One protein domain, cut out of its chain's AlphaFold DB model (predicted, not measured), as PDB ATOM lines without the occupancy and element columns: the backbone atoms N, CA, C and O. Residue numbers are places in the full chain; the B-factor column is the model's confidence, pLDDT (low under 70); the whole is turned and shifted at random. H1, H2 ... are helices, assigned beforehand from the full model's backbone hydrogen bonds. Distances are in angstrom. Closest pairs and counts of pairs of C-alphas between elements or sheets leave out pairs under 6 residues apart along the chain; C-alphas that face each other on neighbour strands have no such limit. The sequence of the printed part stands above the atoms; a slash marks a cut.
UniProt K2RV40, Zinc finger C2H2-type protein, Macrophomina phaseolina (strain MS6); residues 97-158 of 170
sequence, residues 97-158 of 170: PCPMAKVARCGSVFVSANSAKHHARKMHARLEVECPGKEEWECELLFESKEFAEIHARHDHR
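This is residues 97 to 158 of the 170 residues of the protein "Zinc finger C2H2-type protein" of Macrophomina phaseolina (strain MS6) (UniProt K2RV40). There is little regular structure here: a rod of two loop-rich parts, with helix H1 and the loop of residues 97 to 112 towards one end, and helix H2 towards the other. Between the helices the chain makes a long loop that folds back on itself, residues 129 to 130 pairing briefly with 142 to 143, antiparallel. The printed part has 62 residues with two named helices, H1 then H2, and no named strand; it is all helix by class, though only 22 residues are in named elements. It is only just compact, close to loose, with a radius of gyration of the C-alphas of 12.6 A and spans of 37 by 18 by 17 A.

Start at Pro 97; after 16 residues with no named element, find C-alpha 113 at (49.908, -19.699, -13.855), where H1, residues 113 to 123, begins its 15.3 A. H2, residues 146 to 156, runs 15.2 A to C-alpha 156 at (30.419, -1.065, 0.441).

H1 and H2 are apart. In both, every O i to N i+4 pair is within hydrogen-bond range.

The C-alphas farthest apart, of Ser 112 and Arg 158, are 37.8 A apart. The link from H1 to H2 is long, 22 residues. The printed part has no cut, and no printed residue is under 70 in pLDDT.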
ATOM      1  N   PRO A  97      47.202 -17.560  -7.729       88.75
ATOM      2  CA  PRO A  97      45.918 -16.885  -7.607       88.75
ATOM      3  C   PRO A  97      45.485 -16.303  -8.953       88.75
ATOM      4  O   PRO A  97      46.309 -16.042  -9.837       88.75
ATOM      5  N   CYS A  98      44.181 -16.073  -9.102       92.75
ATOM      6  CA  CYS A  98      43.658 -15.328 -10.238       92.75
ATOM      7  C   CYS A  98      44.409 -13.983 -10.378       92.75
ATOM      8  O   CYS A  98      44.478 -13.223  -9.411       92.75
ATOM      9  N   PRO A  99      44.947 -13.636 -11.564       91.06
ATOM     10  CA  PRO A  99      45.638 -12.359 -11.763       91.06
ATOM     11  C   PRO A  99      44.723 -11.138 -11.565       91.06
ATOM     12  O   PRO A  99      45.223 -10.042 -11.343       91.06
ATOM     13  N   MET A 100      43.399 -11.323 -11.608       91.38
ATOM     14  CA  MET A 100      42.399 -10.285 -11.331       91.38
ATOM     15  C   MET A 100      41.792 -10.398  -9.924       91.38
ATOM     16  O   MET A 100      40.776  -9.770  -9.652       91.38
ATOM     17  N   ALA A 101      42.398 -11.166  -9.011       89.38
ATOM     18  CA  ALA A 101      41.866 -11.393  -7.664       89.38
ATOM     19  C   ALA A 101      41.503 -10.094  -6.921       89.38
ATOM     20  O   ALA A 101      40.442 -10.023  -6.306       89.38
ATOM     21  N   LYS A 102      42.349  -9.059  -7.032       87.00
ATOM     22  CA  LYS A 102      42.147  -7.759  -6.373       87.00
ATOM     23  C   LYS A 102      41.001  -6.951  -6.978       87.00
ATOM     24  O   LYS A 102      40.168  -6.448  -6.239       87.00
ATOM     25  N   VAL A 103      40.947  -6.869  -8.307       90.50
ATOM     26  CA  VAL A 103      39.994  -6.012  -9.033       90.50
ATOM     27  C   VAL A 103      38.640  -6.686  -9.270       90.50
ATOM     28  O   VAL A 103      37.645  -6.011  -9.460       90.50
ATOM     29  N   ALA A 104      38.564  -8.017  -9.228       89.00
ATOM     30  CA  ALA A 104      37.327  -8.770  -9.459       89.00
ATOM     31  C   ALA A 104      36.762  -9.420  -8.183       89.00
ATOM     32  O   ALA A 104      35.843 -10.234  -8.272       89.00
ATOM     33  N   ARG A 105      37.359  -9.148  -7.009       87.06
ATOM     34  CA  ARG A 105      37.087  -9.853  -5.739       87.06
ATOM     35  C   ARG A 105      37.041 -11.383  -5.933       87.06
ATOM     36  O   ARG A 105      36.140 -12.073  -5.461       87.06
ATOM     37  N   CYS A 106      38.017 -11.916  -6.669       88.88
ATOM     38  CA  CYS A 106      38.059 -13.323  -7.062       88.88
ATOM     39  C   CYS A 106      38.995 -14.133  -6.155       88.88
ATOM     40  O   CYS A 106      40.198 -13.886  -6.108       88.88
ATOM     41  N   GLY A 107      38.439 -15.133  -5.464       87.44
ATOM     42  CA  GLY A 107      39.175 -16.030  -4.561       87.44
ATOM     43  C   GLY A 107      39.728 -17.299  -5.219       87.44
ATOM     44  O   GLY A 107      40.166 -18.203  -4.514       87.44
ATOM     45  N   SER A 108      39.670 -17.426  -6.550       87.25
ATOM     46  CA  SER A 108      40.112 -18.644  -7.238       87.25
ATOM     47  C   SER A 108      41.638 -18.779  -7.263       87.25
ATOM     48  O   SER A 108      42.360 -17.834  -7.596       87.25
ATOM     49  N   VAL A 109      42.119 -19.989  -6.969       87.94
ATOM     50  CA  VAL A 109      43.540 -20.347  -6.897       87.94
ATOM     51  C   VAL A 109      43.794 -21.605  -7.726       87.94
ATOM     52  O   VAL A 109      42.974 -22.519  -7.746       87.94
ATOM     53  N   PHE A 110      44.922 -21.643  -8.437       86.88
ATOM     54  CA  PHE A 110      45.219 -22.674  -9.427       86.88
ATOM     55  C   PHE A 110      46.586 -23.318  -9.211       86.88
ATOM     56  O   PHE A 110      47.509 -22.705  -8.684       86.88
ATOM     57  N   VAL A 111      46.734 -24.540  -9.728       80.62
ATOM     58  CA  VAL A 111      47.993 -25.308  -9.707       80.62
ATOM     59  C   VAL A 111      49.035 -24.736 -10.685       80.62
ATOM     60  O   VAL A 111      50.228 -24.984 -10.545       80.62
ATOM     61  N   SER A 112      48.615 -23.948 -11.686       85.19
ATOM     62  CA  SER A 112      49.528 -23.322 -12.651       85.19
ATOM     63  C   SER A 112      49.127 -21.892 -13.024       85.19
ATOM     64  O   SER A 112      47.940 -21.556 -13.095       85.19
ATOM     65  N   ALA A 113      50.123 -21.064 -13.363       88.19
ATOM     66  CA  ALA A 113      49.908 -19.699 -13.855       88.19
ATOM     67  C   ALA A 113      49.053 -19.658 -15.132       88.19
ATOM     68  O   ALA A 113      48.292 -18.714 -15.343       88.19
ATOM     69  N   ASN A 114      49.182 -20.662 -16.004       90.88
ATOM     70  CA  ASN A 114      48.466 -20.687 -17.275       90.88
ATOM     71  C   ASN A 114      46.969 -20.951 -17.063       90.88
ATOM     72  O   ASN A 114      46.132 -20.296 -17.683       90.88
ATOM     73  N   SER A 115      46.638 -21.836 -16.119       90.94
ATOM     74  CA  SER A 115      45.262 -22.083 -15.681       90.94
ATOM     75  C   SER A 115      44.635 -20.829 -15.065       90.94
ATOM     76  O   SER A 115      43.520 -20.469 -15.437       90.94
ATOM     77  N   ALA A 116      45.373 -20.106 -14.212       92.38
ATOM     78  CA  ALA A 116      44.906 -18.849 -13.621       92.38
ATOM     79  C   ALA A 116      44.636 -17.762 -14.677       92.38
ATOM     80  O   ALA A 116      43.608 -17.085 -14.637       92.38
ATOM     81  N   LYS A 117      45.525 -17.628 -15.673       92.62
ATOM     82  CA  LYS A 117      45.339 -16.702 -16.806       92.62
ATOM     83  C   LYS A 117      44.140 -17.082 -17.671       92.62
ATOM     84  O   LYS A 117      43.384 -16.203 -18.072       92.62
ATOM     85  N   HIS A 118      43.962 -18.370 -17.968       93.94
ATOM     86  CA  HIS A 118      42.820 -18.844 -18.748       93.94
ATOM     87  C   HIS A 118      41.496 -18.573 -18.023       93.94
ATOM     88  O   HIS A 118      40.569 -18.039 -18.628       93.94
ATOM     89  N   HIS A 119      41.433 -18.864 -16.720       94.19
ATOM     90  CA  HIS A 119      40.289 -18.520 -15.880       94.19
ATOM     91  C   HIS A 119      39.971 -17.021 -15.947       94.19
ATOM     92  O   HIS A 119      38.836 -16.667 -16.256       94.19
ATOM     93  N   ALA A 120      40.967 -16.152 -15.736       92.81
ATOM     94  CA  ALA A 120      40.747 -14.708 -15.754       92.81
ATOM     95  C   ALA A 120      40.210 -14.225 -17.108       92.81
ATOM     96  O   ALA A 120      39.234 -13.485 -17.159       92.81
ATOM     97  N   ARG A 121      40.773 -14.726 -18.214       92.19
ATOM     98  CA  ARG A 121      40.293 -14.407 -19.567       92.19
ATOM     99  C   ARG A 121      38.861 -14.862 -19.824       92.19
ATOM    100  O   ARG A 121      38.179 -14.235 -20.616       92.19
ATOM    101  N   LYS A 122      38.405 -15.956 -19.214       92.50
ATOM    102  CA  LYS A 122      37.054 -16.478 -19.450       92.50
ATOM    103  C   LYS A 122      36.014 -15.836 -18.529       92.50
ATOM    104  O   LYS A 122      34.924 -15.511 -18.982       92.50
ATOM    105  N   MET A 123      36.348 -15.676 -17.249       90.31
ATOM    106  CA  MET A 123      35.402 -15.264 -16.204       90.31
ATOM    107  C   MET A 123      35.386 -13.753 -15.967       90.31
ATOM    108  O   MET A 123      34.382 -13.228 -15.503       90.31
ATOM    109  N   HIS A 124      36.475 -13.051 -16.286       91.19
ATOM    110  CA  HIS A 124      36.628 -11.619 -16.015       91.19
ATOM    111  C   HIS A 124      36.818 -10.782 -17.289       91.19
ATOM    112  O   HIS A 124      37.102  -9.594 -17.206       91.19
ATOM    113  N   ALA A 125      36.620 -11.372 -18.476       86.38
ATOM    114  CA  ALA A 125      36.792 -10.691 -19.766       86.38
ATOM    115  C   ALA A 125      35.868  -9.486 -19.989       86.38
ATOM    116  O   ALA A 125      36.157  -8.672 -20.855       86.38
ATOM    117  N   ARG A 126      34.749  -9.405 -19.265       88.00
ATOM    118  CA  ARG A 126      33.727  -8.359 -19.436       88.00
ATOM    119  C   ARG A 126      33.719  -7.351 -18.284       88.00
ATOM    120  O   ARG A 126      32.807  -6.543 -18.202       88.00
ATOM    121  N   LEU A 127      34.684  -7.441 -17.365       89.00
ATOM    122  CA  LEU A 127      34.802  -6.498 -16.256       89.00
ATOM    123  C   LEU A 127      35.561  -5.265 -16.741       89.00
ATOM    124  O   LEU A 127      36.788  -5.270 -16.798       89.00
ATOM    125  N   GLU A 128      34.817  -4.234 -17.120       89.12
ATOM    126  CA  GLU A 128      35.363  -2.998 -17.698       89.12
ATOM    127  C   GLU A 128      34.936  -1.756 -16.913       89.12
ATOM    128  O   GLU A 128      35.536  -0.693 -17.049       89.12
ATOM    129  N   VAL A 129      33.899  -1.874 -16.081       93.00
ATOM    130  CA  VAL A 129      33.313  -0.732 -15.386       93.00
ATOM    131  C   VAL A 129      33.966  -0.555 -14.023       93.00
ATOM    132  O   VAL A 129      33.852  -1.426 -13.166       93.00
ATOM    133  N   GLU A 130      34.626   0.578 -13.810       91.50
ATOM    134  CA  GLU A 130      35.281   0.912 -12.542       91.50
ATOM    135  C   GLU A 130      34.277   1.355 -11.465       91.50
ATOM    136  O   GLU A 130      33.191   1.861 -11.768       91.50
ATOM    137  N   CYS A 131      34.649   1.197 -10.190       90.81
ATOM    138  CA  CYS A 131      33.893   1.777  -9.081       90.81
ATOM    139  C   CYS A 131      33.763   3.309  -9.254       90.81
ATOM    140  O   CYS A 131      34.778   3.985  -9.438       90.81
ATOM    141  N   PRO A 132      32.551   3.893  -9.150       88.88
ATOM    142  CA  PRO A 132      32.329   5.323  -9.386       88.88
ATOM    143  C   PRO A 132      33.057   6.251  -8.401       88.88
ATOM    144  O   PRO A 132      33.206   7.432  -8.695       88.88
ATOM    145  N   GLY A 133      33.525   5.739  -7.258       85.94
ATOM    146  CA  GLY A 133      34.383   6.475  -6.324       85.94
ATOM    147  C   GLY A 133      35.781   5.875  -6.200       85.94
ATOM    148  O   GLY A 133      36.334   5.856  -5.106       85.94
ATOM    149  N   LYS A 134      36.359   5.372  -7.300       86.62
ATOM    150  CA  LYS A 134      37.734   4.843  -7.353       86.62
ATOM    151  C   LYS A 134      38.755   5.771  -6.691       86.62
ATOM    152  O   LYS A 134      39.585   5.302  -5.922       86.62
ATOM    153  N   GLU A 135      38.674   7.069  -6.973       85.00
ATOM    154  CA  GLU A 135      39.585   8.077  -6.420       85.00
ATOM    155  C   GLU A 135      39.237   8.459  -4.972       85.00
ATOM    156  O   GLU A 135      40.136   8.679  -4.169       85.00
ATOM    157  N   GLU A 136      37.948   8.511  -4.616       86.75
ATOM    158  CA  GLU A 136      37.496   8.912  -3.273       86.75
ATOM    159  C   GLU A 136      37.694   7.804  -2.224       86.75
ATOM    160  O   GLU A 136      37.971   8.088  -1.059       86.75
ATOM    161  N   TRP A 137      37.555   6.540  -2.627       88.38
ATOM    162  CA  TRP A 137      37.587   5.381  -1.729       88.38
ATOM    163  C   TRP A 137      38.751   4.429  -1.997       88.38
ATOM    164  O   TRP A 137      38.751   3.323  -1.455       88.38
ATOM    165  N   GLU A 138      39.700   4.829  -2.851       87.31
ATOM    166  CA  GLU A 138      40.840   4.001  -3.274       87.31
ATOM    167  C   GLU A 138      40.389   2.584  -3.697       87.31
ATOM    168  O   GLU A 138      40.994   1.569  -3.348       87.31
ATOM    169  N   CYS A 139      39.265   2.506  -4.422       89.31
ATOM    170  CA  CYS A 139      38.612   1.249  -4.790       89.31
ATOM    171  C   CYS A 139      38.890   0.878  -6.251       89.31
ATOM    172  O   CYS A 139      38.360   1.487  -7.176       89.31
ATOM    173  N   GLU A 140      39.682  -0.175  -6.457       90.88
ATOM    174  CA  GLU A 140      40.074  -0.675  -7.786       90.88
ATOM    175  C   GLU A 140      39.147  -1.784  -8.324       90.88
ATOM    176  O   GLU A 140      39.519  -2.517  -9.244       90.88
ATOM    177  N   LEU A 141      37.957  -1.968  -7.740       91.56
ATOM    178  CA  LEU A 141      37.035  -3.012  -8.185       91.56
ATOM    179  C   LEU A 141      36.431  -2.695  -9.562       91.56
ATOM    180  O   LEU A 141      36.030  -1.562  -9.842       91.56
ATOM    181  N   LEU A 142      36.349  -3.735 -10.394       92.81
ATOM    182  CA  LEU A 142      35.786  -3.735 -11.738       92.81
ATOM    183  C   LEU A 142      34.518  -4.593 -11.792       92.81
ATOM    184  O   LEU A 142      34.447  -5.677 -11.210       92.81
ATOM    185  N   PHE A 143      33.543  -4.126 -12.561       91.00
ATOM    186  CA  PHE A 143      32.210  -4.701 -12.685       91.00
ATOM    187  C   PHE A 143      31.850  -4.938 -14.151       91.00
ATOM    188  O   PHE A 143      32.387  -4.302 -15.060       91.00
ATOM    189  N   GLU A 144      30.913  -5.860 -14.385       91.19
ATOM    190  CA  GLU A 144      30.396  -6.144 -15.731       91.19
ATOM    191  C   GLU A 144      29.460  -5.047 -16.251       91.19
ATOM    192  O   GLU A 144      29.241  -4.925 -17.454       91.19
ATOM    193  N   SER A 145      28.881  -4.254 -15.346       92.38
ATOM    194  CA  SER A 145      27.929  -3.207 -15.687       92.38
ATOM    195  C   SER A 145      27.981  -2.050 -14.695       92.38
ATOM    196  O   SER A 145      28.370  -2.199 -13.531       92.38
ATOM    197  N   LYS A 146      27.524  -0.887 -15.165       91.50
ATOM    198  CA  LYS A 146      27.357   0.318 -14.346       91.50
ATOM    199  C   LYS A 146      26.414   0.094 -13.169       91.50
ATOM    200  O   LYS A 146      26.685   0.574 -12.075       91.50
ATOM    201  N   GLU A 147      25.353  -0.679 -13.372       92.31
ATOM    202  CA  GLU A 147      24.370  -0.984 -12.333       92.31
ATOM    203  C   GLU A 147      25.007  -1.716 -11.142       92.31
ATOM    204  O   GLU A 147      24.810  -1.321  -9.992       92.31
ATOM    205  N   PHE A 148      25.839  -2.732 -11.397       90.69
ATOM    206  CA  PHE A 148      26.535  -3.448 -10.326       90.69
ATOM    207  C   PHE A 148      27.580  -2.579  -9.620       90.69
ATOM    208  O   PHE A 148      27.698  -2.663  -8.396       90.69
ATOM    209  N   ALA A 149      28.277  -1.704 -10.351       91.12
ATOM    210  CA  ALA A 149      29.214  -0.748  -9.760       91.12
ATOM    211  C   ALA A 149      28.503   0.258  -8.831       91.12
ATOM    212  O   ALA A 149      28.996   0.565  -7.745       91.12
ATOM    213  N   GLU A 150      27.312   0.730  -9.212       91.19
ATOM    214  CA  GLU A 150      26.480   1.625  -8.395       91.19
ATOM    215  C   GLU A 150      25.880   0.921  -7.168       91.19
ATOM    216  O   GLU A 150      25.792   1.508  -6.087       91.19
ATOM    217  N   ILE A 151      25.455  -0.342  -7.295       89.75
ATOM    218  CA  ILE A 151      25.013  -1.156  -6.151       89.75
ATOM    219  C   ILE A 151      26.167  -1.337  -5.165       89.75
ATOM    220  O   ILE A 151      25.997  -1.054  -3.979       89.75
ATOM    221  N   HIS A 152      27.340  -1.739  -5.654       90.44
ATOM    222  CA  HIS A 152      28.541  -1.873  -4.839       90.44
ATOM    223  C   HIS A 152      28.875  -0.568  -4.104       90.44
ATOM    224  O   HIS A 152      28.997  -0.575  -2.882       90.44
ATOM    225  N   ALA A 153      28.932   0.566  -4.808       90.31
ATOM    226  CA  ALA A 153      29.237   1.856  -4.191       90.31
ATOM    227  C   ALA A 153      28.246   2.234  -3.076       90.31
ATOM    228  O   ALA A 153      28.642   2.733  -2.025       90.31
ATOM    229  N   ARG A 154      26.951   1.943  -3.250       89.06
ATOM    230  CA  ARG A 154      25.940   2.208  -2.212       89.06
ATOM    231  C   ARG A 154      26.074   1.307  -0.986       89.06
ATOM    232  O   ARG A 154      25.742   1.754   0.111       89.06
ATOM    233  N   HIS A 155      26.506   0.061  -1.167       87.31
ATOM    234  CA  HIS A 155      26.602  -0.929  -0.094       87.31
ATOM    235  C   HIS A 155      27.953  -0.895   0.628       87.31
ATOM    236  O   HIS A 155      27.976  -0.770   1.852       87.31
ATOM    237  N   ASP A 156      29.060  -0.991  -0.108       88.19
ATOM    238  CA  ASP A 156      30.419  -1.065   0.441       88.19
ATOM    239  C   ASP A 156      30.994   0.323   0.768       88.19
ATOM    240  O   ASP A 156      31.773   0.455   1.709       88.19
ATOM    241  N   HIS A 157      30.591   1.367   0.032       86.50
ATOM    242  CA  HIS A 157      31.105   2.734   0.198       86.50
ATOM    243  C   HIS A 157      30.054   3.725   0.695       86.50
ATOM    244  O   HIS A 157      30.192   4.933   0.503       86.50
ATOM    245  N   ARG A 158      28.995   3.223   1.345       78.25
ATOM    246  CA  ARG A 158      27.870   4.027   1.829       78.25
ATOM    247  C   ARG A 158      28.355   5.334   2.468       78.25
ATOM    248  O   ARG A 158      28.875   5.338   3.586       78.25
TER     249      ARG A 158